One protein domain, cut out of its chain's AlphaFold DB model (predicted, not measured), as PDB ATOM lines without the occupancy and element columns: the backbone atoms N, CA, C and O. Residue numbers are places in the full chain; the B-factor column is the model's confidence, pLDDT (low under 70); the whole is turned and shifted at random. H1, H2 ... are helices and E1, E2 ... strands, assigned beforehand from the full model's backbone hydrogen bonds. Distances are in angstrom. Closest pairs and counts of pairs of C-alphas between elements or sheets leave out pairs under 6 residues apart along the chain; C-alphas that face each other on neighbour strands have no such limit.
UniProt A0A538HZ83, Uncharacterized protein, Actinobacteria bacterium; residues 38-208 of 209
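Overview. This is residues 38 to 208 of the 209 residues of an uncharacterized protein of Actinobacteria bacterium (UniProt A0A538HZ83). Two small antiparallel sheets, E1-E2-E5-E4 and E3-E6-E7, form a sandwich, face to face, amid long loops, with little regular structure: under half of the 171 printed residues are in named elements. Along the chain come E1 E2 H1 E3 E4 E5 E6 H2 E7, mostly strand; the whole is compact, radius of gyration 15.2 A, spanning 45 by 41 by 26 A.

Along the chain. E1, residues 38 to 42, begins at C-alpha 38 (2.091, 25.424, 37.939). Then come E2, 56 to 63, 23.4 A; H1, 67 to 70; E3, 103 to 107; E4, 126 to 131; E5, 136 to 143, 22.4 A; E6, 152 to 160, 26.2 A; H2, 188 to 194; and E7, 201 to 207, ending at C-alpha 207 (16.035, 23.542, 54.474).

Arrangement. Within hydrogen-bond range are N 39 and O 61 of hairpin E1-E2, 2.9 A, and N 154 and O 205 of E6-E7, 2.9 A. The sheets' facing parts are 10.4 A centre to centre. H1 only grazes the first sheet, H2 the second.

Size, cuts and confidence. The printed part has no cut. Residues 53, 81 to 85 and 145 to 146 are under pLDDT 70.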
ATOM      1  N   VAL A  38       1.025  26.018  37.127       98.38
ATOM      2  CA  VAL A  38       2.091  25.424  37.939       98.38
ATOM      3  C   VAL A  38       1.554  25.202  39.347       98.38
ATOM      4  O   VAL A  38       1.095  26.145  40.000       98.38
ATOM      5  N   GLU A  39       1.645  23.969  39.828       98.38
ATOM      6  CA  GLU A  39       1.321  23.582  41.198       98.38
ATOM      7  C   GLU A  39       2.529  22.880  41.818       98.38
ATOM      8  O   GLU A  39       3.055  21.941  41.237       98.38
ATOM      9  N   VAL A  40       2.979  23.349  42.981       98.50
ATOM     10  CA  VAL A  40       4.081  22.732  43.733       98.50
ATOM     11  C   VAL A  40       3.476  21.937  44.883       98.50
ATOM     12  O   VAL A  40       2.752  22.501  45.708       98.50
ATOM     13  N   PHE A  41       3.770  20.642  44.932       98.12
ATOM     14  CA  PHE A  41       3.322  19.729  45.983       98.12
ATOM     15  C   PHE A  41       4.326  19.626  47.124       98.12
ATOM     16  O   PHE A  41       3.909  19.505  48.276       98.12
ATOM     17  N   SER A  42       5.620  19.711  46.810       96.62
ATOM     18  CA  SER A  42       6.705  19.723  47.787       96.62
ATOM     19  C   SER A  42       7.860  20.607  47.300       96.62
ATOM     20  O   SER A  42       8.163  20.582  46.106       96.62
ATOM     21  N   PRO A  43       8.503  21.395  48.178       95.62
ATOM     22  CA  PRO A  43       8.022  21.739  49.518       95.62
ATOM     23  C   PRO A  43       6.718  22.554  49.446       95.62
ATOM     24  O   PRO A  43       6.396  23.145  48.415       95.62
ATOM     25  N   GLN A  44       5.973  22.622  50.547       97.38
ATOM     26  CA  GLN A  44       4.874  23.566  50.739       97.38
ATOM     27  C   GLN A  44       5.316  24.766  51.578       97.38
ATOM     28  O   GLN A  44       6.396  24.817  52.170       97.38
ATOM     29  N   LYS A  45       4.465  25.794  51.605       97.50
ATOM     30  CA  LYS A  45       4.742  27.017  52.355       97.50
ATOM     31  C   LYS A  45       4.856  26.709  53.849       97.50
ATOM     32  O   LYS A  45       3.868  26.337  54.474       97.50
ATOM     33  N   GLY A  46       6.017  27.025  54.420       96.12
ATOM     34  CA  GLY A  46       6.308  26.825  55.839       96.12
ATOM     35  C   GLY A  46       6.824  25.431  56.185       96.12
ATOM     36  O   GLY A  46       7.103  25.192  57.357       96.12
ATOM     37  N   ASP A  47       6.984  24.547  55.199       95.75
ATOM     38  CA  ASP A  47       7.580  23.237  55.432       95.75
ATOM     39  C   ASP A  47       9.034  23.368  55.883       95.75
ATOM     40  O   ASP A  47       9.768  24.270  55.465       95.75
ATOM     41  N   ILE A  48       9.447  22.408  56.706       93.62
ATOM     42  CA  ILE A  48      10.848  22.116  56.976       93.62
ATOM     43  C   ILE A  48      11.187  20.901  56.122       93.62
ATOM     44  O   ILE A  48      10.755  19.783  56.404       93.62
ATOM     45  N   ALA A  49      11.899  21.143  55.032       91.50
ATOM     46  CA  ALA A  49      12.282  20.131  54.074       91.50
ATOM     47  C   ALA A  49      13.726  19.694  54.322       91.50
ATOM     48  O   ALA A  49      14.578  20.489  54.717       91.50
ATOM     49  N   GLY A  50      14.013  18.433  54.025       85.88
ATOM     50  CA  GLY A  50      15.344  17.871  54.195       85.88
ATOM     51  C   GLY A  50      15.425  16.873  55.338       85.88
ATOM     52  O   GLY A  50      14.624  16.881  56.269       85.88
ATOM     53  N   GLN A  51      16.390  15.966  55.229       81.62
ATOM     54  CA  GLN A  51      16.764  15.060  56.305       81.62
ATOM     55  C   GLN A  51      18.266  14.786  56.231       81.62
ATOM     56  O   GLN A  51      18.783  14.353  55.202       81.62
ATOM     57  N   GLN A  52      18.974  14.999  57.331       71.81
ATOM     58  CA  GLN A  52      20.403  14.745  57.545       71.81
ATOM     59  C   GLN A  52      21.339  15.431  56.538       71.81
ATOM     60  O   GLN A  52      22.349  14.846  56.147       71.81
ATOM     61  N   SER A  53      20.994  16.625  56.049       63.34
ATOM     62  CA  SER A  53      21.660  17.275  54.903       63.34
ATOM     63  C   SER A  53      21.707  16.416  53.624       63.34
ATOM     64  O   SER A  53      22.510  16.692  52.733       63.34
ATOM     65  N   LYS A  54      20.922  15.336  53.515       73.81
ATOM     66  CA  LYS A  54      21.018  14.403  52.376       73.81
ATOM     67  C   LYS A  54      20.275  14.922  51.160       73.81
ATOM     68  O   LYS A  54      20.738  14.748  50.037       73.81
ATOM     69  N   GLY A  55      19.157  15.593  51.396       83.94
ATOM     70  CA  GLY A  55      18.386  16.228  50.348       83.94
ATOM     71  C   GLY A  55      16.927  16.410  50.707       83.94
ATOM     72  O   GLY A  55      16.481  15.947  51.753       83.94
ATOM     73  N   PHE A  56      16.202  17.081  49.822       90.56
ATOM     74  CA  PHE A  56      14.760  17.297  49.901       90.56
ATOM     75  C   PHE A  56      14.127  17.121  48.520       90.56
ATOM     76  O   PHE A  56      14.836  17.016  47.524       90.56
ATOM     77  N   PHE A  57      12.800  17.077  48.455       92.19
ATOM     78  CA  PHE A  57      12.081  16.967  47.189       92.19
ATOM     79  C   PHE A  57      11.620  18.333  46.701       92.19
ATOM     80  O   PHE A  57      11.104  19.130  47.484       92.19
ATOM     81  N   VAL A  58      11.753  18.557  45.399       96.75
ATOM     82  CA  VAL A  58      10.870  19.462  44.671       96.75
ATOM     83  C   VAL A  58       9.968  18.598  43.805       96.75
ATOM     84  O   VAL A  58      10.457  17.803  43.010       96.75
ATOM     85  N   ASP A  59       8.664  18.726  43.991       98.19
ATOM     86  CA  ASP A  59       7.649  17.952  43.283       98.19
ATOM     87  C   ASP A  59       6.552  18.894  42.801       98.19
ATOM     88  O   ASP A  59       6.034  19.710  43.575       98.19
ATOM     89  N   LEU A  60       6.236  18.826  41.512       98.25
ATOM     90  CA  LEU A  60       5.325  19.760  40.871       98.25
ATOM     91  C   LEU A  60       4.454  19.082  39.815       98.25
ATOM     92  O   LEU A  60       4.834  18.082  39.212       98.25
ATOM     93  N   ALA A  61       3.293  19.684  39.561       98.38
ATOM     94  CA  ALA A  61       2.492  19.412  38.379       98.38
ATOM     95  C   ALA A  61       2.365  20.658  37.505       98.38
ATOM     96  O   ALA A  61       2.137  21.780  37.977       98.38
ATOM     97  N   LEU A  62       2.451  20.421  36.205       98.50
ATOM     98  CA  LEU A  62       2.269  21.390  35.142       98.50
ATOM     99  C   LEU A  62       1.024  21.000  34.354       98.50
ATOM    100  O   LEU A  62       0.876  19.847  33.956       98.50
ATOM    101  N   ARG A  63       0.130  21.954  34.094       98.44
ATOM    102  CA  ARG A  63      -1.036  21.743  33.223       98.44
ATOM    103  C   ARG A  63      -1.003  22.727  32.072       98.44
ATOM    104  O   ARG A  63      -1.142  23.931  32.289       98.44
ATOM    105  N   TYR A  64      -0.819  22.198  30.869       97.94
ATOM    106  CA  TYR A  64      -0.696  22.968  29.634       97.94
ATOM    107  C   TYR A  64      -2.032  23.069  28.874       97.94
ATOM    108  O   TYR A  64      -2.937  22.257  29.088       97.94
ATOM    109  N   PRO A  65      -2.166  24.008  27.918       96.94
ATOM    110  CA  PRO A  65      -3.302  24.028  26.993       96.94
ATOM    111  C   PRO A  65      -3.411  22.746  26.153       96.94
ATOM    112  O   PRO A  65      -4.510  22.298  25.833       96.94
ATOM    113  N   SER A  66      -2.269  22.145  25.812       97.00
ATOM    114  CA  SER A  66      -2.154  20.836  25.171       97.00
ATOM    115  C   SER A  66      -0.806  20.208  25.526       97.00
ATOM    116  O   SER A  66       0.155  20.922  25.816       97.00
ATOM    117  N   LEU A  67      -0.705  18.877  25.474       96.25
ATOM    118  CA  LEU A  67       0.587  18.203  25.651       96.25
ATOM    119  C   LEU A  67       1.596  18.585  24.560       96.25
ATOM    120  O   LEU A  67       2.772  18.749  24.860       96.25
ATOM    121  N   ALA A  68       1.148  18.802  23.321       96.88
ATOM    122  CA  ALA A  68       2.027  19.240  22.235       96.88
ATOM    123  C   ALA A  68       2.677  20.605  22.531       96.88
ATOM    124  O   ALA A  68       3.874  20.766  22.323       96.88
ATOM    125  N   ALA A  69       1.916  21.550  23.098       97.75
ATOM    126  CA  ALA A  69       2.426  22.876  23.446       97.75
ATOM    127  C   ALA A  69       3.476  22.850  24.568       97.75
ATOM    128  O   ALA A  69       4.214  23.813  24.736       97.75
ATOM    129  N   SER A  70       3.558  21.771  25.353       97.56
ATOM    130  CA  SER A  70       4.591  21.650  26.389       97.56
ATOM    131  C   SER A  70       5.988  21.390  25.820       97.56
ATOM    132  O   SER A  70       6.977  21.677  26.486       97.56
ATOM    133  N   GLY A  71       6.075  20.794  24.622       96.88
ATOM    134  CA  GLY A  71       7.333  20.263  24.090       96.88
ATOM    135  C   GLY A  71       7.936  19.145  24.944       96.88
ATOM    136  O   GLY A  71       9.099  18.801  24.750       96.88
ATOM    137  N   ALA A  72       7.178  18.604  25.906       97.00
ATOM    138  CA  ALA A  72       7.748  17.775  26.946       97.00
ATOM    139  C   ALA A  72       8.029  16.335  26.499       97.00
ATOM    140  O   ALA A  72       7.362  15.788  25.615       97.00
ATOM    141  N   GLY A  73       8.982  15.696  27.173       95.38
ATOM    142  CA  GLY A  73       9.323  14.285  27.022       95.38
ATOM    143  C   GLY A  73       9.400  13.558  28.365       95.38
ATOM    144  O   GLY A  73       9.299  14.163  29.426       95.38
ATOM    145  N   PHE A  74       9.589  12.238  28.327       93.44
ATOM    146  CA  PHE A  74       9.894  11.477  29.541       93.44
ATOM    147  C   PHE A  74      11.325  11.762  30.014       93.44
ATOM    148  O   PHE A  74      12.254  11.800  29.201       93.44
ATOM    149  N   GLN A  75      11.494  11.883  31.331       91.50
ATOM    150  CA  GLN A  75      12.786  12.073  31.991       91.50
ATOM    151  C   GLN A  75      12.999  10.983  33.039       91.50
ATOM    152  O   GLN A  75      12.097  10.640  33.802       91.50
ATOM    153  N   LEU A  76      14.203  10.421  33.020       90.62
ATOM    154  CA  LEU A  76      14.753   9.491  34.000       90.62
ATOM    155  C   LEU A  76      16.256   9.747  33.986       90.62
ATOM    156  O   LEU A  76      17.009   9.042  33.313       90.62
ATOM    157  N   THR A  77      16.659  10.837  34.627       85.38
ATOM    158  CA  THR A  77      18.030  11.356  34.636       85.38
ATOM    159  C   THR A  77      18.530  11.501  36.068       85.38
ATOM    160  O   THR A  77      17.769  11.556  37.037       85.38
ATOM    161  N   GLY A  78      19.849  11.561  36.209       80.56
ATOM    162  CA  GLY A  78      20.512  11.731  37.491       80.56
ATOM    163  C   GLY A  78      21.953  11.235  37.449       80.56
ATOM    164  O   GLY A  78      22.371  10.595  36.482       80.56
ATOM    165  N   PRO A  79      22.740  11.523  38.496       73.00
ATOM    166  CA  PRO A  79      24.162  11.189  38.543       73.00
ATOM    167  C   PRO A  79      24.442   9.681  38.699       73.00
ATOM    168  O   PRO A  79      25.598   9.268  38.641       73.00
ATOM    169  N   THR A  80      23.417   8.854  38.934       71.62
ATOM    170  CA  THR A  80      23.555   7.427  39.264       71.62
ATOM    171  C   THR A  80      22.516   6.568  38.543       71.62
ATOM    172  O   THR A  80      21.539   7.073  38.007       71.62
ATOM    173  N   THR A  81      22.688   5.245  38.552       68.50
ATOM    174  CA  THR A  81      21.733   4.294  37.959       68.50
ATOM    175  C   THR A  81      20.370   4.316  38.653       68.50
ATOM    176  O   THR A  81      20.281   4.064  39.855       68.50
ATOM    177  N   HIS A  82      19.308   4.531  37.876       64.00
ATOM    178  CA  HIS A  82      17.911   4.382  38.291       64.00
ATOM    179  C   HIS A  82      17.376   3.004  37.818       64.00
ATOM    180  O   HIS A  82      17.792   2.514  36.772       64.00
ATOM    181  N   GLN A  83      16.548   2.318  38.622       61.56
ATOM    182  CA  GLN A  83      16.114   0.920  38.391       61.56
ATOM    183  C   GLN A  83      14.918   0.761  37.421       61.56
ATOM    184  O   GLN A  83      14.250   1.726  37.063       61.56
ATOM    185  N   ASN A  84      14.647  -0.501  37.038       67.62
ATOM    186  CA  ASN A  84      13.618  -1.056  36.131       67.62
ATOM    187  C   ASN A  84      13.599  -0.555  34.676       67.62
ATOM    188  O   ASN A  84      13.067  -1.257  33.819       67.62
ATOM    189  N   GLN A  85      14.214   0.585  34.374       69.00
ATOM    190  CA  GLN A  85      14.397   1.113  33.022       69.00
ATOM    191  C   GLN A  85      15.757   1.822  32.946       69.00
ATOM    192  O   GLN A  85      16.174   2.468  33.905       69.00
ATOM    193  N   ALA A  86      16.466   1.697  31.820       75.56
ATOM    194  CA  ALA A  86      17.705   2.449  31.617       75.56
ATOM    195  C   ALA A  86      17.415   3.965  31.613       75.56
ATOM    196  O   ALA A  86      16.365   4.351  31.089       75.56
ATOM    197  N   PRO A  87      18.321   4.815  32.139       82.06
ATOM    198  CA  PRO A  87      18.175   6.265  32.045       82.06
ATOM    199  C   PRO A  87      17.891   6.717  30.608       82.06
ATOM    200  O   PRO A  87      18.481   6.190  29.658       82.06
ATOM    201  N   PHE A  88      16.993   7.690  30.444       84.94
ATOM    202  CA  PHE A  88      16.766   8.289  29.129       84.94
ATOM    203  C   PHE A  88      17.985   9.136  28.724       84.94
ATOM    204  O   PHE A  88      18.650   9.701  29.594       84.94
ATOM    205  N   PRO A  89      18.288   9.267  27.418       85.38
ATOM    206  CA  PRO A  89      19.317  10.193  26.962       85.38
ATOM    207  C   PRO A  89      19.002  11.629  27.395       85.38
ATOM    208  O   PRO A  89      17.889  12.119  27.167       85.38
ATOM    209  N   GLY A  90      19.998  12.298  27.964       85.06
ATOM    210  CA  GLY A  90      19.933  13.699  28.361       85.06
ATOM    211  C   GLY A  90      21.059  14.062  29.321       85.06
ATOM    212  O   GLY A  90      21.780  13.184  29.812       85.06
ATOM    213  N   THR A  91      21.231  15.355  29.566       86.38
ATOM    214  CA  THR A  91      22.179  15.854  30.565       86.38
ATOM    215  C   THR A  91      21.524  16.012  31.937       86.38
ATOM    216  O   THR A  91      20.306  16.061  32.066       86.38
ATOM    217  N   PHE A  92      22.346  16.063  32.987       89.44
ATOM    218  CA  PHE A  92      21.904  16.369  34.348       89.44
ATOM    219  C   PHE A  92      22.796  17.474  34.906       89.44
ATOM    220  O   PHE A  92      23.884  17.222  35.431       89.44
ATOM    221  N   SER A  93      22.387  18.721  34.698       92.25
ATOM    222  CA  SER A  93      23.158  19.901  35.102       92.25
ATOM    223  C   SER A  93      22.259  21.134  35.163       92.25
ATOM    224  O   SER A  93      21.237  21.137  34.490       92.25
ATOM    225  N   PRO A  94      22.597  22.187  35.928       95.69
ATOM    226  CA  PRO A  94      21.789  23.405  35.951       95.69
ATOM    227  C   PRO A  94      21.646  24.028  34.555       95.69
ATOM    228  O   PRO A  94      22.620  24.110  33.809       95.69
ATOM    229  N   GLY A  95      20.453  24.524  34.232       97.06
ATOM    230  CA  GLY A  95      20.144  25.152  32.953       97.06
ATOM    231  C   GLY A  95      18.718  24.865  32.490       97.06
ATOM    232  O   GLY A  95      17.847  24.518  33.292       97.06
ATOM    233  N   VAL A  96      18.510  25.039  31.184       97.88
ATOM    234  CA  VAL A  96      17.260  24.711  30.484       97.88
ATOM    235  C   VAL A  96      17.060  23.203  30.495       97.88
ATOM    236  O   VAL A  96      17.988  22.475  30.145       97.88
ATOM    237  N   ASP A  97      15.873  22.754  30.896       97.00
ATOM    238  CA  ASP A  97      15.522  21.333  30.894       97.00
ATOM    239  C   ASP A  97      15.283  20.834  29.464       97.00
ATOM    240  O   ASP A  97      14.523  21.422  28.701       97.00
ATOM    241  N   GLU A  98      15.946  19.747  29.078       94.25
ATOM    242  CA  GLU A  98      15.807  19.172  27.738       94.25
ATOM    243  C   GLU A  98      14.447  18.494  27.494       94.25
ATOM    244  O   GLU A  98      14.038  18.336  26.341       94.25
ATOM    245  N   LYS A  99      13.769  18.031  28.549       95.94
ATOM    246  CA  LYS A  99      12.476  17.335  28.503       95.94
ATOM    247  C   LYS A  99      11.318  18.193  28.985       95.94
ATOM    248  O   LYS A  99      10.189  17.812  28.707       95.94
ATOM    249  N   VAL A 100      11.549  19.324  29.645       97.69
ATOM    250  CA  VAL A 100      10.524  20.334  29.961       97.69
ATOM    251  C   VAL A 100      11.064  21.734  29.624       97.69
ATOM    252  O   VAL A 100      11.325  22.544  30.515       97.69
ATOM    253  N   PRO A 101      11.230  22.068  28.330       97.69
ATOM    254  CA  PRO A 101      12.062  23.195  27.888       97.69
ATOM    255  C   PRO A 101      11.558  24.587  28.281       97.69
ATOM    256  O   PRO A 101      12.316  25.551  28.240       97.69
ATOM    257  N   GLY A 102      10.296  24.715  28.691       98.31
ATOM    258  CA  GLY A 102       9.738  25.962  29.222       98.31
ATOM    259  C   GLY A 102       9.935  26.163  30.719       98.31
ATOM    260  O   GLY A 102       9.621  27.243  31.221       98.31
ATOM    261  N   LEU A 103      10.414  25.155  31.450       98.75
ATOM    262  CA  LEU A 103      10.462  25.181  32.905       98.75
ATOM    263  C   LEU A 103      11.571  26.101  33.429       98.75
ATOM    264  O   LEU A 103      12.738  26.036  33.032       98.75
ATOM    265  N   ILE A 104      11.190  26.960  34.372       98.81
ATOM    266  CA  ILE A 104      12.088  27.817  35.137       98.81
ATOM    267  C   ILE A 104      11.942  27.448  36.608       98.81
ATOM    268  O   ILE A 104      10.862  27.612  37.179       98.81
ATOM    269  N   VAL A 105      13.033  27.000  37.229       98.50
ATOM    270  CA  VAL A 105      13.092  26.679  38.661       98.50
ATOM    271  C   VAL A 105      14.240  27.429  39.310       98.50
ATOM    272  O   VAL A 105      15.385  27.306  38.884       98.50
ATOM    273  N   LEU A 106      13.938  28.183  40.363       98.19
ATOM    274  CA  LEU A 106      14.914  28.966  41.114       98.19
ATOM    275  C   LEU A 106      14.794  28.681  42.610       98.19
ATOM    276  O   LEU A 106      13.691  28.634  43.158       98.19
ATOM    277  N   LEU A 107      15.936  28.596  43.287       96.38
ATOM    278  CA  LEU A 107      16.031  28.604  44.746       96.38
ATOM    279  C   LEU A 107      16.832  29.832  45.185       96.38
ATOM    280  O   LEU A 107      17.923  30.094  44.678       96.38
ATOM    281  N   SER A 108      16.317  30.591  46.154       96.00
ATOM    282  CA  SER A 108      16.989  31.817  46.619       96.00
ATOM    283  C   SER A 108      18.338  31.572  47.302       96.00
ATOM    284  O   SER A 108      19.105  32.511  47.490       96.00
ATOM    285  N   THR A 109      18.608  30.331  47.704       94.50
ATOM    286  CA  THR A 109      19.808  29.894  48.432       94.50
ATOM    287  C   THR A 109      20.810  29.139  47.554       94.50
ATOM    288  O   THR A 109      21.805  28.635  48.069       94.50
ATOM    289  N   THR A 110      20.575  29.059  46.242       94.12
ATOM    290  CA  THR A 110      21.508  28.447  45.287       94.12
ATOM    291  C   THR A 110      22.861  29.151  45.294       94.12
ATOM    292  O   THR A 110      22.936  30.374  45.169       94.12
ATOM    293  N   THR A 111      23.940  28.370  45.366       92.62
ATOM    294  CA  THR A 111      25.322  28.882  45.347       92.62
ATOM    295  C   THR A 111      26.104  28.515  44.085       92.62
ATOM    296  O   THR A 111      27.178  29.070  43.857       92.62
ATOM    297  N   ILE A 112      25.568  27.623  43.249       91.69
ATOM    298  CA  ILE A 112      26.183  27.182  41.989       91.69
ATOM    299  C   ILE A 112      25.763  28.047  40.795       91.69
ATOM    300  O   ILE A 112      24.714  28.690  40.821       91.69
ATOM    301  N   GLY A 113      26.568  28.032  39.729       93.75
ATOM    302  CA  GLY A 113      26.274  28.744  38.481       93.75
ATOM    303  C   GLY A 113      26.031  30.239  38.707       93.75
ATOM    304  O   GLY A 113      26.754  30.891  39.460       93.75
ATOM    305  N   ALA A 114      24.968  30.771  38.104       95.38
ATOM    306  CA  ALA A 114      24.504  32.144  38.321       95.38
ATOM    307  C   ALA A 114      23.784  32.368  39.676       95.38
ATOM    308  O   ALA A 114      23.006  33.311  39.824       95.38
ATOM    309  N   LYS A 115      24.044  31.520  40.683       94.88
ATOM    310  CA  LYS A 115      23.473  31.588  42.038       94.88
ATOM    311  C   LYS A 115      21.942  31.532  42.008       94.88
ATOM    312  O   LYS A 115      21.373  30.657  41.365       94.88
ATOM    313  N   ASN A 116      21.252  32.450  42.682       94.50
ATOM    314  CA  ASN A 116      19.789  32.518  42.730       94.50
ATOM    315  C   ASN A 116      19.121  32.826  41.374       94.50
ATOM    316  O   ASN A 116      17.904  32.688  41.279       94.50
ATOM    317  N   GLY A 117      19.884  33.228  40.351       97.19
ATOM    318  CA  GLY A 117      19.404  33.362  38.970       97.19
ATOM    319  C   GLY A 117      19.656  32.150  38.085       97.19
ATOM    320  O   GLY A 117      19.208  32.125  36.939       97.19
ATOM    321  N   GLN A 118      20.363  31.140  38.587       98.06
ATOM    322  CA  GLN A 118      20.593  29.907  37.850       98.06
ATOM    323  C   GLN A 118      19.276  29.145  37.697       98.06
ATOM    324  O   GLN A 118      18.691  28.752  38.706       98.06
ATOM    325  N   ASN A 119      18.839  28.886  36.461       98.44
ATOM    326  CA  ASN A 119      17.730  27.964  36.237       98.44
ATOM    327  C   ASN A 119      18.175  26.545  36.624       98.44
ATOM    328  O   ASN A 119      19.259  26.102  36.234       98.44
ATOM    329  N   LEU A 120      17.365  25.866  37.429       97.69
ATOM    330  CA  LEU A 120      17.619  24.535  37.982       97.69
ATOM    331  C   LEU A 120      16.739  23.454  37.348       97.69
ATOM    332  O   LEU A 120      16.779  22.319  37.807       97.69
ATOM    333  N   ALA A 121      15.943  23.795  36.331       97.81
ATOM    334  CA  ALA A 121      14.975  22.883  35.729       97.81
ATOM    335  C   ALA A 121      15.626  21.570  35.261       97.81
ATOM    336  O   ALA A 121      15.189  20.502  35.654       97.81
ATOM    337  N   ASN A 122      16.777  21.633  34.587       96.50
ATOM    338  CA  ASN A 122      17.487  20.442  34.095       96.50
ATOM    339  C   ASN A 122      18.185  19.587  35.185       96.50
ATOM    340  O   ASN A 122      19.033  18.740  34.898       96.50
ATOM    341  N   LEU A 123      17.872  19.836  36.462       94.62
ATOM    342  CA  LEU A 123      18.207  18.960  37.585       94.62
ATOM    343  C   LEU A 123      17.037  18.065  38.003       94.62
ATOM    344  O   LEU A 123      17.196  17.273  38.930       94.62
ATOM    345  N   PHE A 124      15.874  18.164  37.363       94.69
ATOM    346  CA  PHE A 124      14.777  17.246  37.633       94.69
ATOM    347  C   PHE A 124      15.164  15.825  37.224       94.69
ATOM    348  O   PHE A 124      15.928  15.610  36.289       94.69
ATOM    349  N   ASN A 125      14.702  14.832  37.975       91.62
ATOM    350  CA  ASN A 125      15.079  13.436  37.756       91.62
ATOM    351  C   ASN A 125      14.015  12.681  36.969       91.62
ATOM    352  O   ASN A 125      14.347  11.765  36.216       91.62
ATOM    353  N   LEU A 126      12.748  13.023  37.198       93.25
ATOM    354  CA  LEU A 126      11.597  12.258  36.743       93.25
ATOM    355  C   LEU A 126      10.554  13.190  36.155       93.25
ATOM    356  O   LEU A 126       9.982  13.978  36.893       93.25
ATOM    357  N   THR A 127      10.234  12.992  34.882       95.69
ATOM    358  CA  THR A 127       9.136  13.682  34.203       95.69
ATOM    359  C   THR A 127       8.201  12.630  33.633       95.69
ATOM    360  O   THR A 127       8.637  11.711  32.928       95.69
ATOM    361  N   GLY A 128       6.911  12.756  33.930       95.06
ATOM    362  CA  GLY A 128       5.888  11.816  33.489       95.06
ATOM    363  C   GLY A 128       4.564  12.490  33.159       95.06
ATOM    364  O   GLY A 128       4.195  13.510  33.730       95.06
ATOM    365  N   PHE A 129       3.813  11.886  32.244       96.62
ATOM    366  CA  PHE A 129       2.488  12.352  31.838       96.62
ATOM    367  C   PHE A 129       1.425  11.619  32.657       96.62
ATOM    368  O   PHE A 129       1.214  10.421  32.463       96.62
ATOM    369  N   THR A 130       0.761  12.314  33.578       94.44
ATOM    370  CA  THR A 130      -0.134  11.684  34.568       94.44
ATOM    371  C   THR A 130      -1.595  11.702  34.148       94.44
ATOM    372  O   THR A 130      -2.316  10.728  34.369       94.44
ATOM    373  N   ASN A 131      -2.052  12.785  33.517       92.94
ATOM    374  CA  ASN A 131      -3.441  12.923  33.099       92.94
ATOM    375  C   ASN A 131      -3.563  13.684  31.778       92.94
ATOM    376  O   ASN A 131      -3.560  14.912  31.728       92.94
ATOM    377  N   GLN A 132      -3.763  12.938  30.693       91.44
ATOM    378  CA  GLN A 132      -3.896  13.514  29.355       91.44
ATOM    379  C   GLN A 132      -5.198  14.304  29.156       91.44
ATOM    380  O   GLN A 132      -5.245  15.175  28.297       91.44
ATOM    381  N   LYS A 133      -6.249  14.066  29.959       94.25
ATOM    382  CA  LYS A 133      -7.496  14.853  29.864       94.25
ATOM    383  C   LYS A 133      -7.295  16.295  30.321       94.25
ATOM    384  O   LYS A 133      -8.002  17.185  29.865       94.25
ATOM    385  N   THR A 134      -6.356  16.505  31.237       95.69
ATOM    386  CA  THR A 134      -6.000  17.820  31.777       95.69
ATOM    387  C   THR A 134      -4.639  18.301  31.280       95.69
ATOM    388  O   THR A 134      -4.151  19.310  31.784       95.69
ATOM    389  N   ASN A 135      -4.029  17.584  30.325       97.38
ATOM    390  CA  ASN A 135      -2.668  17.815  29.837       97.38
ATOM    391  C   ASN A 135      -1.655  17.986  30.984       97.38
ATOM    392  O   ASN A 135      -0.857  18.926  30.987       97.38
ATOM    393  N   GLU A 136      -1.758  17.121  31.992       98.00
ATOM    394  CA  GLU A 136      -0.949  17.192  33.203       98.00
ATOM    395  C   GLU A 136       0.354  16.408  33.057       98.00
ATOM    396  O   GLU A 136       0.359  15.241  32.644       98.00
ATOM    397  N   ILE A 137       1.438  17.074  33.436       98.25
ATOM    398  CA  ILE A 137       2.793  16.545  33.526       98.25
ATOM    399  C   ILE A 137       3.237  16.695  34.974       98.25
ATOM    400  O   ILE A 137       3.049  17.756  35.566       98.25
ATOM    401  N   TRP A 138       3.817  15.642  35.532       98.19
ATOM    402  CA  TRP A 138       4.497  15.679  36.818       98.19
ATOM    403  C   TRP A 138       5.991  15.711  36.598       98.19
ATOM    404  O   TRP A 138       6.496  15.038  35.696       98.19
ATOM    405  N   ASP A 139       6.664  16.479  37.443       97.25
ATOM    406  CA  ASP A 139       8.105  16.613  37.417       97.25
ATOM    407  C   ASP A 139       8.641  16.586  38.850       97.25
ATOM    408  O   ASP A 139       8.160  17.316  39.722       97.25
ATOM    409  N   THR A 140       9.629  15.730  39.103       95.88
ATOM    410  CA  THR A 140      10.201  15.538  40.437       95.88
ATOM    411  C   THR A 140      11.723  15.636  40.413       95.88
ATOM    412  O   THR A 140      12.411  14.966  39.637       95.88
ATOM    413  N   TRP A 141      12.260  16.410  41.353       93.94
ATOM    414  CA  TRP A 141      13.682  16.553  41.629       93.94
ATOM    415  C   TRP A 141      14.005  16.138  43.067       93.94
ATOM    416  O   TRP A 141      13.408  16.632  44.027       93.94
ATOM    417  N   ILE A 142      15.002  15.264  43.228       90.25
ATOM    418  CA  ILE A 142      15.663  15.025  44.514       90.25
ATOM    419  C   ILE A 142      16.848  15.983  44.636       90.25
ATOM    420  O   ILE A 142      17.907  15.790  44.035       90.25
ATOM    421  N   VAL A 143      16.673  17.023  45.445       87.88
ATOM    422  CA  VAL A 143      17.665  18.076  45.654       87.88
ATOM    423  C   VAL A 143      18.772  17.593  46.579       87.88
ATOM    424  O   VAL A 143      18.531  17.379  47.762       87.88
ATOM    425  N   GLY A 144      20.008  17.496  46.087       81.56
ATOM    426  CA  GLY A 144      21.182  17.268  46.938       81.56
ATOM    427  C   GLY A 144      21.602  18.545  47.677       81.56
ATOM    428  O   GLY A 144      21.964  19.529  47.042       81.56
ATOM    429  N   ALA A 145      21.592  18.543  49.012       64.12
ATOM    430  CA  ALA A 145      21.652  19.769  49.822       64.12
ATOM    431  C   ALA A 145      22.888  20.700  49.665       64.12
ATOM    432  O   ALA A 145      22.687  21.916  49.719       64.12
ATOM    433  N   PRO A 146      24.148  20.235  49.463       62.91
ATOM    434  CA  PRO A 146      25.330  21.100  49.630       62.91
ATOM    435  C   PRO A 146      25.352  22.378  48.777       62.91
ATOM    436  O   PRO A 146      25.918  23.386  49.194       62.91
ATOM    437  N   SER A 147      24.716  22.352  47.605       80.69
ATOM    438  CA  SER A 147      24.729  23.451  46.628       80.69
ATOM    439  C   SER A 147      23.510  24.380  46.696       80.69
ATOM    440  O   SER A 147      23.477  25.401  46.004       80.69
ATOM    441  N   PHE A 148      22.500  24.036  47.502       86.62
ATOM    442  CA  PHE A 148      21.195  24.714  47.500       86.62
ATOM    443  C   PHE A 148      20.759  25.227  48.870       86.62
ATOM    444  O   PHE A 148      19.728  25.887  48.962       86.62
ATOM    445  N   GLY A 149      21.541  24.983  49.920       85.56
ATOM    446  CA  GLY A 149      21.318  25.529  51.256       85.56
ATOM    447  C   GLY A 149      21.359  24.461  52.343       85.56
ATOM    448  O   GLY A 149      21.131  23.282  52.092       85.56
ATOM    449  N   LYS A 150      21.667  24.895  53.567       88.19
ATOM    450  CA  LYS A 150      21.760  24.054  54.761       88.19
ATOM    451  C   LYS A 150      21.349  24.870  55.987       88.19
ATOM    452  O   LYS A 150      21.930  25.934  56.194       88.19
ATOM    453  N   ASN A 151      20.378  24.391  56.769       89.94
ATOM    454  CA  ASN A 151      19.824  25.078  57.947       89.94
ATOM    455  C   ASN A 151      19.464  26.544  57.653       89.94
ATOM    456  O   ASN A 151      19.930  27.474  58.315       89.94
ATOM    457  N   VAL A 152      18.707  26.759  56.575       92.25
ATOM    458  CA  VAL A 152      18.464  28.090  56.010       92.25
ATOM    459  C   VAL A 152      17.059  28.202  55.435       92.25
ATOM    460  O   VAL A 152      16.524  27.261  54.850       92.25
ATOM    461  N   ARG A 153      16.470  29.395  55.548       95.12
ATOM    462  CA  ARG A 153      15.227  29.726  54.845       95.12
ATOM    463  C   ARG A 153      15.501  29.936  53.364       95.12
ATOM    464  O   ARG A 153      16.347  30.750  52.997       95.12
ATOM    465  N   SER A 154      14.736  29.251  52.529       95.19
ATOM    466  CA  SER A 154      14.791  29.385  51.081       95.19
ATOM    467  C   SER A 154      13.424  29.743  50.514       95.19
ATOM    468  O   SER A 154      12.384  29.603  51.161       95.19
ATOM    469  N   VAL A 155      13.430  30.252  49.290       97.62
ATOM    470  CA  VAL A 155      12.228  30.508  48.509       97.62
ATOM    471  C   VAL A 155      12.393  29.826  47.165       97.62
ATOM    472  O   VAL A 155      13.231  30.241  46.360       97.62
ATOM    473  N   LEU A 156      11.569  28.806  46.935       98.19
ATOM    474  CA  LEU A 156      11.398  28.168  45.638       98.19
ATOM    475  C   LEU A 156      10.496  29.042  44.768       98.19
ATOM    476  O   LEU A 156       9.422  29.471  45.199       98.19
ATOM    477  N   ARG A 157      10.940  29.304  43.540       98.69
ATOM    478  CA  ARG A 157      10.133  29.938  42.499       98.69
ATOM    479  C   ARG A 157      10.073  29.040  41.283       98.69
ATOM    480  O   ARG A 157      11.113  28.574  40.828       98.69
ATOM    481  N   VAL A 158       8.866  28.831  40.772       98.81
ATOM    482  CA  VAL A 158       8.627  28.014  39.582       98.81
ATOM    483  C   VAL A 158       7.712  28.759  38.624       98.81
ATOM    484  O   VAL A 158       6.687  29.308  39.042       98.81
ATOM    485  N   ALA A 159       8.080  28.773  37.349       98.75
ATOM    486  CA  ALA A 159       7.273  29.333  36.276       98.75
ATOM    487  C   ALA A 159       7.534  28.603  34.952       98.75
ATOM    488  O   ALA A 159       8.527  27.893  34.818       98.75
ATOM    489  N   ILE A 160       6.656  28.826  33.976       98.75
ATOM    490  CA  ILE A 160       6.841  28.421  32.583       98.75
ATOM    491  C   ILE A 160       7.055  29.667  31.731       98.75
ATOM    492  O   ILE A 160       6.248  30.603  31.784       98.75
ATOM    493  N   ALA A 161       8.140  29.683  30.961       98.62
ATOM    494  CA  ALA A 161       8.429  30.729  29.991       98.62
ATOM    495  C   ALA A 161       7.273  30.894  28.997       98.62
ATOM    496  O   ALA A 161       6.605  29.928  28.628       98.62
ATOM    497  N   ALA A 162       7.010  32.130  28.577       98.19
ATOM    498  CA  ALA A 162       6.108  32.349  27.456       98.19
ATOM    499  C   ALA A 162       6.698  31.768  26.161       98.19
ATOM    500  O   ALA A 162       7.912  31.669  26.039       98.19
ATOM    501  N   ASP A 163       5.832  31.438  25.204       97.69
ATOM    502  CA  ASP A 163       6.229  31.185  23.818       97.69
ATOM    503  C   ASP A 163       6.592  32.536  23.170       97.69
ATOM    504  O   ASP A 163       5.737  33.320  22.740       97.69
ATOM    505  N   LYS A 164       7.878  32.874  23.238       96.88
ATOM    506  CA  LYS A 164       8.463  34.141  22.790       96.88
ATOM    507  C   LYS A 164       8.754  34.110  21.297       96.88
ATOM    508  O   LYS A 164       8.698  35.166  20.660       96.88
ATOM    509  N   ASN A 165       9.057  32.937  20.747       97.25
ATOM    510  CA  ASN A 165       9.355  32.762  19.328       97.25
ATOM    511  C   ASN A 165       8.095  32.491  18.466       97.25
ATOM    512  O   ASN A 165       8.145  32.672  17.247       97.25
ATOM    513  N   LYS A 166       6.952  32.209  19.105       97.19
ATOM    514  CA  LYS A 166       5.626  31.953  18.521       97.19
ATOM    515  C   LYS A 166       5.542  30.666  17.696       97.19
ATOM    516  O   LYS A 166       4.777  30.618  16.728       97.19
ATOM    517  N   ASP A 167       6.309  29.640  18.053       97.69
ATOM    518  CA  ASP A 167       6.259  28.313  17.425       97.69
ATOM    519  C   ASP A 167       5.111  27.431  17.962       97.69
ATOM    520  O   ASP A 167       4.843  26.353  17.423       97.69
ATOM    521  N   GLY A 168       4.374  27.913  18.969       97.38
ATOM    522  CA  GLY A 168       3.277  27.206  19.623       97.38
ATOM    523  C   GLY A 168       3.726  26.282  20.757       97.38
ATOM    524  O   GLY A 168       2.885  25.564  21.311       97.38
ATOM    525  N   ILE A 169       5.014  26.286  21.105       98.38
ATOM    526  CA  ILE A 169       5.630  25.478  22.150       98.38
ATOM    527  C   ILE A 169       6.209  26.409  23.219       98.38
ATOM    528  O   ILE A 169       6.946  27.349  22.952       98.38
ATOM    529  N   TYR A 170       5.915  26.131  24.485       98.31
ATOM    530  CA  TYR A 170       6.525  26.849  25.602       98.31
ATOM    531  C   TYR A 170       7.933  26.292  25.861       98.31
ATOM    532  O   TYR A 170       8.117  25.520  26.795       98.31
ATOM    533  N   ASN A 171       8.912  26.629  25.014       98.25
ATOM    534  CA  ASN A 171      10.293  26.110  25.059       98.25
ATOM    535  C   ASN A 171      11.373  27.197  25.243       98.25
ATOM    536  O   ASN A 171      12.565  26.902  25.191       98.25
ATOM    537  N   ASP A 172      10.972  28.445  25.490       98.44
ATOM    538  CA  ASP A 172      11.886  29.582  25.597       98.44
ATOM    539  C   ASP A 172      12.357  29.842  27.042       98.44
ATOM    540  O   ASP A 172      12.471  31.001  27.448       98.44
ATOM    541  N   ALA A 173      12.595  28.826  27.882       98.56
ATOM    542  CA  ALA A 173      13.196  29.084  29.196       98.56
ATOM    543  C   ALA A 173      14.666  29.508  29.054       98.56
ATOM    544  O   ALA A 173      15.392  28.971  28.217       98.56
ATOM    545  N   PRO A 174      15.159  30.446  29.880       98.44
ATOM    546  CA  PRO A 174      16.558  30.815  29.848       98.44
ATOM    547  C   PRO A 174      17.377  29.852  30.719       98.44
ATOM    548  O   PRO A 174      16.901  29.335  31.733       98.44
ATOM    549  N   ALA A 175      18.655  29.670  30.383       98.44
ATOM    550  CA  ALA A 175      19.592  28.970  31.267       98.44
ATOM    551  C   ALA A 175      19.857  29.762  32.565       98.44
ATOM    552  O   ALA A 175      20.112  29.178  33.618       98.44
ATOM    553  N   VAL A 176      19.789  31.094  32.489       98.50
ATOM    554  CA  VAL A 176      19.963  32.028  33.607       98.50
ATOM    555  C   VAL A 176      18.911  33.122  33.491       98.50
ATOM    556  O   VAL A 176      18.802  33.765  32.447       98.50
ATOM    557  N   VAL A 177      18.147  33.352  34.557       98.38
ATOM    558  CA  VAL A 177      17.158  34.434  34.604       98.38
ATOM    559  C   VAL A 177      17.885  35.760  34.864       98.38
ATOM    560  O   VAL A 177      18.637  35.848  35.839       98.38
ATOM    561  N   PRO A 178      17.701  36.784  34.012       97.31
ATOM    562  CA  PRO A 178      18.348  38.075  34.199       97.31
ATOM    563  C   PRO A 178      17.734  38.849  35.371       97.31
ATOM    564  O   PRO A 178      16.514  38.888  35.519       97.31
ATOM    565  N   ASP A 179      18.587  39.521  36.147       96.69
ATOM    566  CA  ASP A 179      18.182  40.553  37.108       96.69
ATOM    567  C   ASP A 179      17.710  41.785  36.326       96.69
ATOM    568  O   ASP A 179      18.516  42.573  35.822       96.69
ATOM    569  N   SER A 180      16.397  41.881  36.138       96.62
ATOM    570  CA  SER A 180      15.777  42.837  35.221       96.62
ATOM    571  C   SER A 180      15.570  44.202  35.868       96.62
ATOM    572  O   SER A 180      15.469  45.203  35.159       96.62
ATOM    573  N   ASN A 181      15.491  44.254  37.200       95.06
ATOM    574  CA  ASN A 181      15.344  45.497  37.956       95.06
ATOM    575  C   ASN A 181      16.666  45.985  38.587       95.06
ATOM    576  O   ASN A 181      16.691  47.078  39.157       95.06
ATOM    577  N   HIS A 182      17.750  45.218  38.437       94.75
ATOM    578  CA  HIS A 182      19.100  45.515  38.919       94.75
ATOM    579  C   HIS A 182      19.195  45.679  40.444       94.75
ATOM    580  O   HIS A 182      20.007  46.468  40.937       94.75
ATOM    581  N   ASP A 183      18.373  44.948  41.203       93.44
ATOM    582  CA  ASP A 183      18.368  44.999  42.671       93.44
ATOM    583  C   ASP A 183      19.260  43.931  43.341       93.44
ATOM    584  O   ASP A 183      19.401  43.897  44.573       93.44
ATOM    585  N   GLY A 184      19.895  43.075  42.533       90.06
ATOM    586  CA  GLY A 184      20.776  41.996  42.964       90.06
ATOM    587  C   GLY A 184      20.045  40.736  43.438       90.06
ATOM    588  O   GLY A 184      20.689  39.829  43.981       90.06
ATOM    589  N   ARG A 185      18.719  40.644  43.285       91.56
ATOM    590  CA  ARG A 185      17.909  39.480  43.660       91.56
ATOM    591  C   ARG A 185      17.042  39.041  42.493       91.56
ATOM    592  O   ARG A 185      16.335  39.835  41.906       91.56
ATOM    593  N   ILE A 186      16.985  37.732  42.257       96.38
ATOM    594  CA  ILE A 186      16.027  37.179  41.299       96.38
ATOM    595  C   ILE A 186      14.730  36.822  42.017       96.38
ATOM    596  O   ILE A 186      14.691  35.983  42.927       96.38
ATOM    597  N   THR A 187      13.656  37.494  41.623       96.38
ATOM    598  CA  THR A 187      12.337  37.400  42.239       96.38
ATOM    599  C   THR A 187      11.240  37.179  41.196       96.38
ATOM    600  O   THR A 187      11.498  36.923  40.024       96.38
ATOM    601  N   SER A 188       9.976  37.245  41.626       97.06
ATOM    602  CA  SER A 188       8.845  37.189  40.698       97.06
ATOM    603  C   SER A 188       8.819  38.384  39.743       97.06
ATOM    604  O   SER A 188       8.312  38.230  38.642       97.06
ATOM    605  N   VAL A 189       9.391  39.533  40.128       97.44
ATOM    606  CA  VAL A 189       9.477  40.721  39.261       97.44
ATOM    607  C   VAL A 189      10.318  40.416  38.022       97.44
ATOM    608  O   VAL A 189       9.908  40.731  36.910       97.44
ATOM    609  N   ASP A 190      11.445  39.730  38.196       98.38
ATOM    610  CA  ASP A 190      12.343  39.349  37.102       98.38
ATOM    611  C   ASP A 190      11.725  38.291  36.191       98.38
ATOM    612  O   ASP A 190      11.864  38.354  34.973       98.38
ATOM    613  N   LEU A 191      10.980  37.344  36.765       98.25
ATOM    614  CA  LEU A 191      10.224  36.354  35.994       98.25
ATOM    615  C   LEU A 191       9.087  37.006  35.192       98.25
ATOM    616  O   LEU A 191       8.856  36.648  34.039       98.25
ATOM    617  N   GLU A 192       8.385  37.984  35.766       97.50
ATOM    618  CA  GLU A 192       7.367  38.754  35.044       97.50
ATOM    619  C   GLU A 192       7.985  39.586  33.917       97.50
ATOM    620  O   GLU A 192       7.463  39.570  32.802       97.50
ATOM    621  N   ALA A 193       9.114  40.248  34.181       97.56
ATOM    622  CA  ALA A 193       9.862  41.008  33.183       97.56
ATOM    623  C   ALA A 193      10.409  40.112  32.057       97.56
ATOM    624  O   ALA A 193      10.400  40.508  30.892       97.56
ATOM    625  N   TYR A 194      10.830  38.886  32.383       97.50
ATOM    626  CA  TYR A 194      11.268  37.893  31.404       97.50
ATOM    627  C   TYR A 194      10.156  37.495  30.417       97.50
ATOM    628  O   TYR A 194      10.433  37.251  29.232       97.50
ATOM    629  N   GLY A 195       8.914  37.445  30.909       97.12
ATOM    630  CA  GLY A 195       7.729  36.981  30.195       97.12
ATOM    631  C   GLY A 195       7.445  35.501  30.459       97.12
ATOM    632  O   GLY A 195       8.077  34.618  29.878       97.12
ATOM    633  N   VAL A 196       6.456  35.228  31.313       98.25
ATOM    634  CA  VAL A 196       6.005  33.871  31.670       98.25
ATOM    635  C   VAL A 196       4.562  33.627  31.228       98.25
ATOM    636  O   VAL A 196       3.723  34.527  31.284       98.25
ATOM    637  N   ALA A 197       4.263  32.396  30.810       97.81
ATOM    638  CA  ALA A 197       2.918  31.956  30.430       97.81
ATOM    639  C   ALA A 197       2.119  31.359  31.598       97.81
ATOM    640  O   ALA A 197       0.910  31.137  31.469       97.81
ATOM    641  N   SER A 198       2.769  31.099  32.735       98.31
ATOM    642  CA  SER A 198       2.134  30.496  33.904       98.31
ATOM    643  C   SER A 198       1.811  31.483  35.023       98.31
ATOM    644  O   SER A 198       2.138  32.670  34.970       98.31
ATOM    645  N   ASN A 199       1.154  30.998  36.076       98.12
ATOM    646  CA  ASN A 199       1.328  31.594  37.397       98.12
ATOM    647  C   ASN A 199       2.778  31.381  37.862       98.12
ATOM    648  O   ASN A 199       3.408  30.386  37.506       98.12
ATOM    649  N   ILE A 200       3.296  32.289  38.688       98.31
ATOM    650  CA  ILE A 200       4.586  32.092  39.353       98.31
ATOM    651  C   ILE A 200       4.295  31.473  40.717       98.31
ATOM    652  O   ILE A 200       3.725  32.131  41.591       98.31
ATOM    653  N   ALA A 201       4.661  30.208  40.904       98.44
ATOM    654  CA  ALA A 201       4.629  29.601  42.226       98.44
ATOM    655  C   ALA A 201       5.761  30.200  43.068       98.44
ATOM    656  O   ALA A 201       6.899  30.270  42.615       98.44
ATOM    657  N   VAL A 202       5.445  30.644  44.286       98.50
ATOM    658  CA  VAL A 202       6.415  31.192  45.244       98.50
ATOM    659  C   VAL A 202       6.215  30.479  46.571       98.50
ATOM    660  O   VAL A 202       5.202  30.679  47.244       98.50
ATOM    661  N   VAL A 203       7.183  29.654  46.949       98.44
ATOM    662  CA  VAL A 203       7.087  28.784  48.118       98.44
ATOM    663  C   VAL A 203       8.239  29.087  49.072       98.44
ATOM    664  O   VAL A 203       9.366  28.662  48.821       98.44
ATOM    665  N   PRO A 204       8.000  29.847  50.154       98.19
ATOM    666  CA  PRO A 204       8.973  29.992  51.224       98.19
ATOM    667  C   PRO A 204       8.933  28.767  52.145       98.19
ATOM    668  O   PRO A 204       7.860  28.380  52.613       98.19
ATOM    669  N   PHE A 205      10.098  28.192  52.423       96.50
ATOM    670  CA  PHE A 205      10.277  26.988  53.237       96.50
ATOM    671  C   PHE A 205      11.647  27.022  53.937       96.50
ATOM    672  O   PHE A 205      12.461  27.919  53.698       96.50
ATOM    673  N   GLU A 206      11.902  26.069  54.823       94.44
ATOM    674  CA  GLU A 206      13.194  25.890  55.483       94.44
ATOM    675  C   GLU A 206      13.881  24.623  54.977       94.44
ATOM    676  O   GLU A 206      13.239  23.592  54.806       94.44
ATOM    677  N   ILE A 207      15.188  24.705  54.738       91.31
ATOM    678  CA  ILE A 207      16.035  23.542  54.474       91.31
ATOM    679  C   ILE A 207      16.709  23.175  55.792       91.31
ATOM    680  O   ILE A 207      17.517  23.967  56.282       91.31
ATOM    681  N   SER A 208      16.404  21.998  56.334       87.44
ATOM    682  CA  SER A 208      16.994  21.473  57.568       87.44
ATOM    683  C   SER A 208      17.853  20.242  57.316       87.44
ATOM    684  O   SER A 208      17.624  19.449  56.395       87.44
TER     685      SER A 208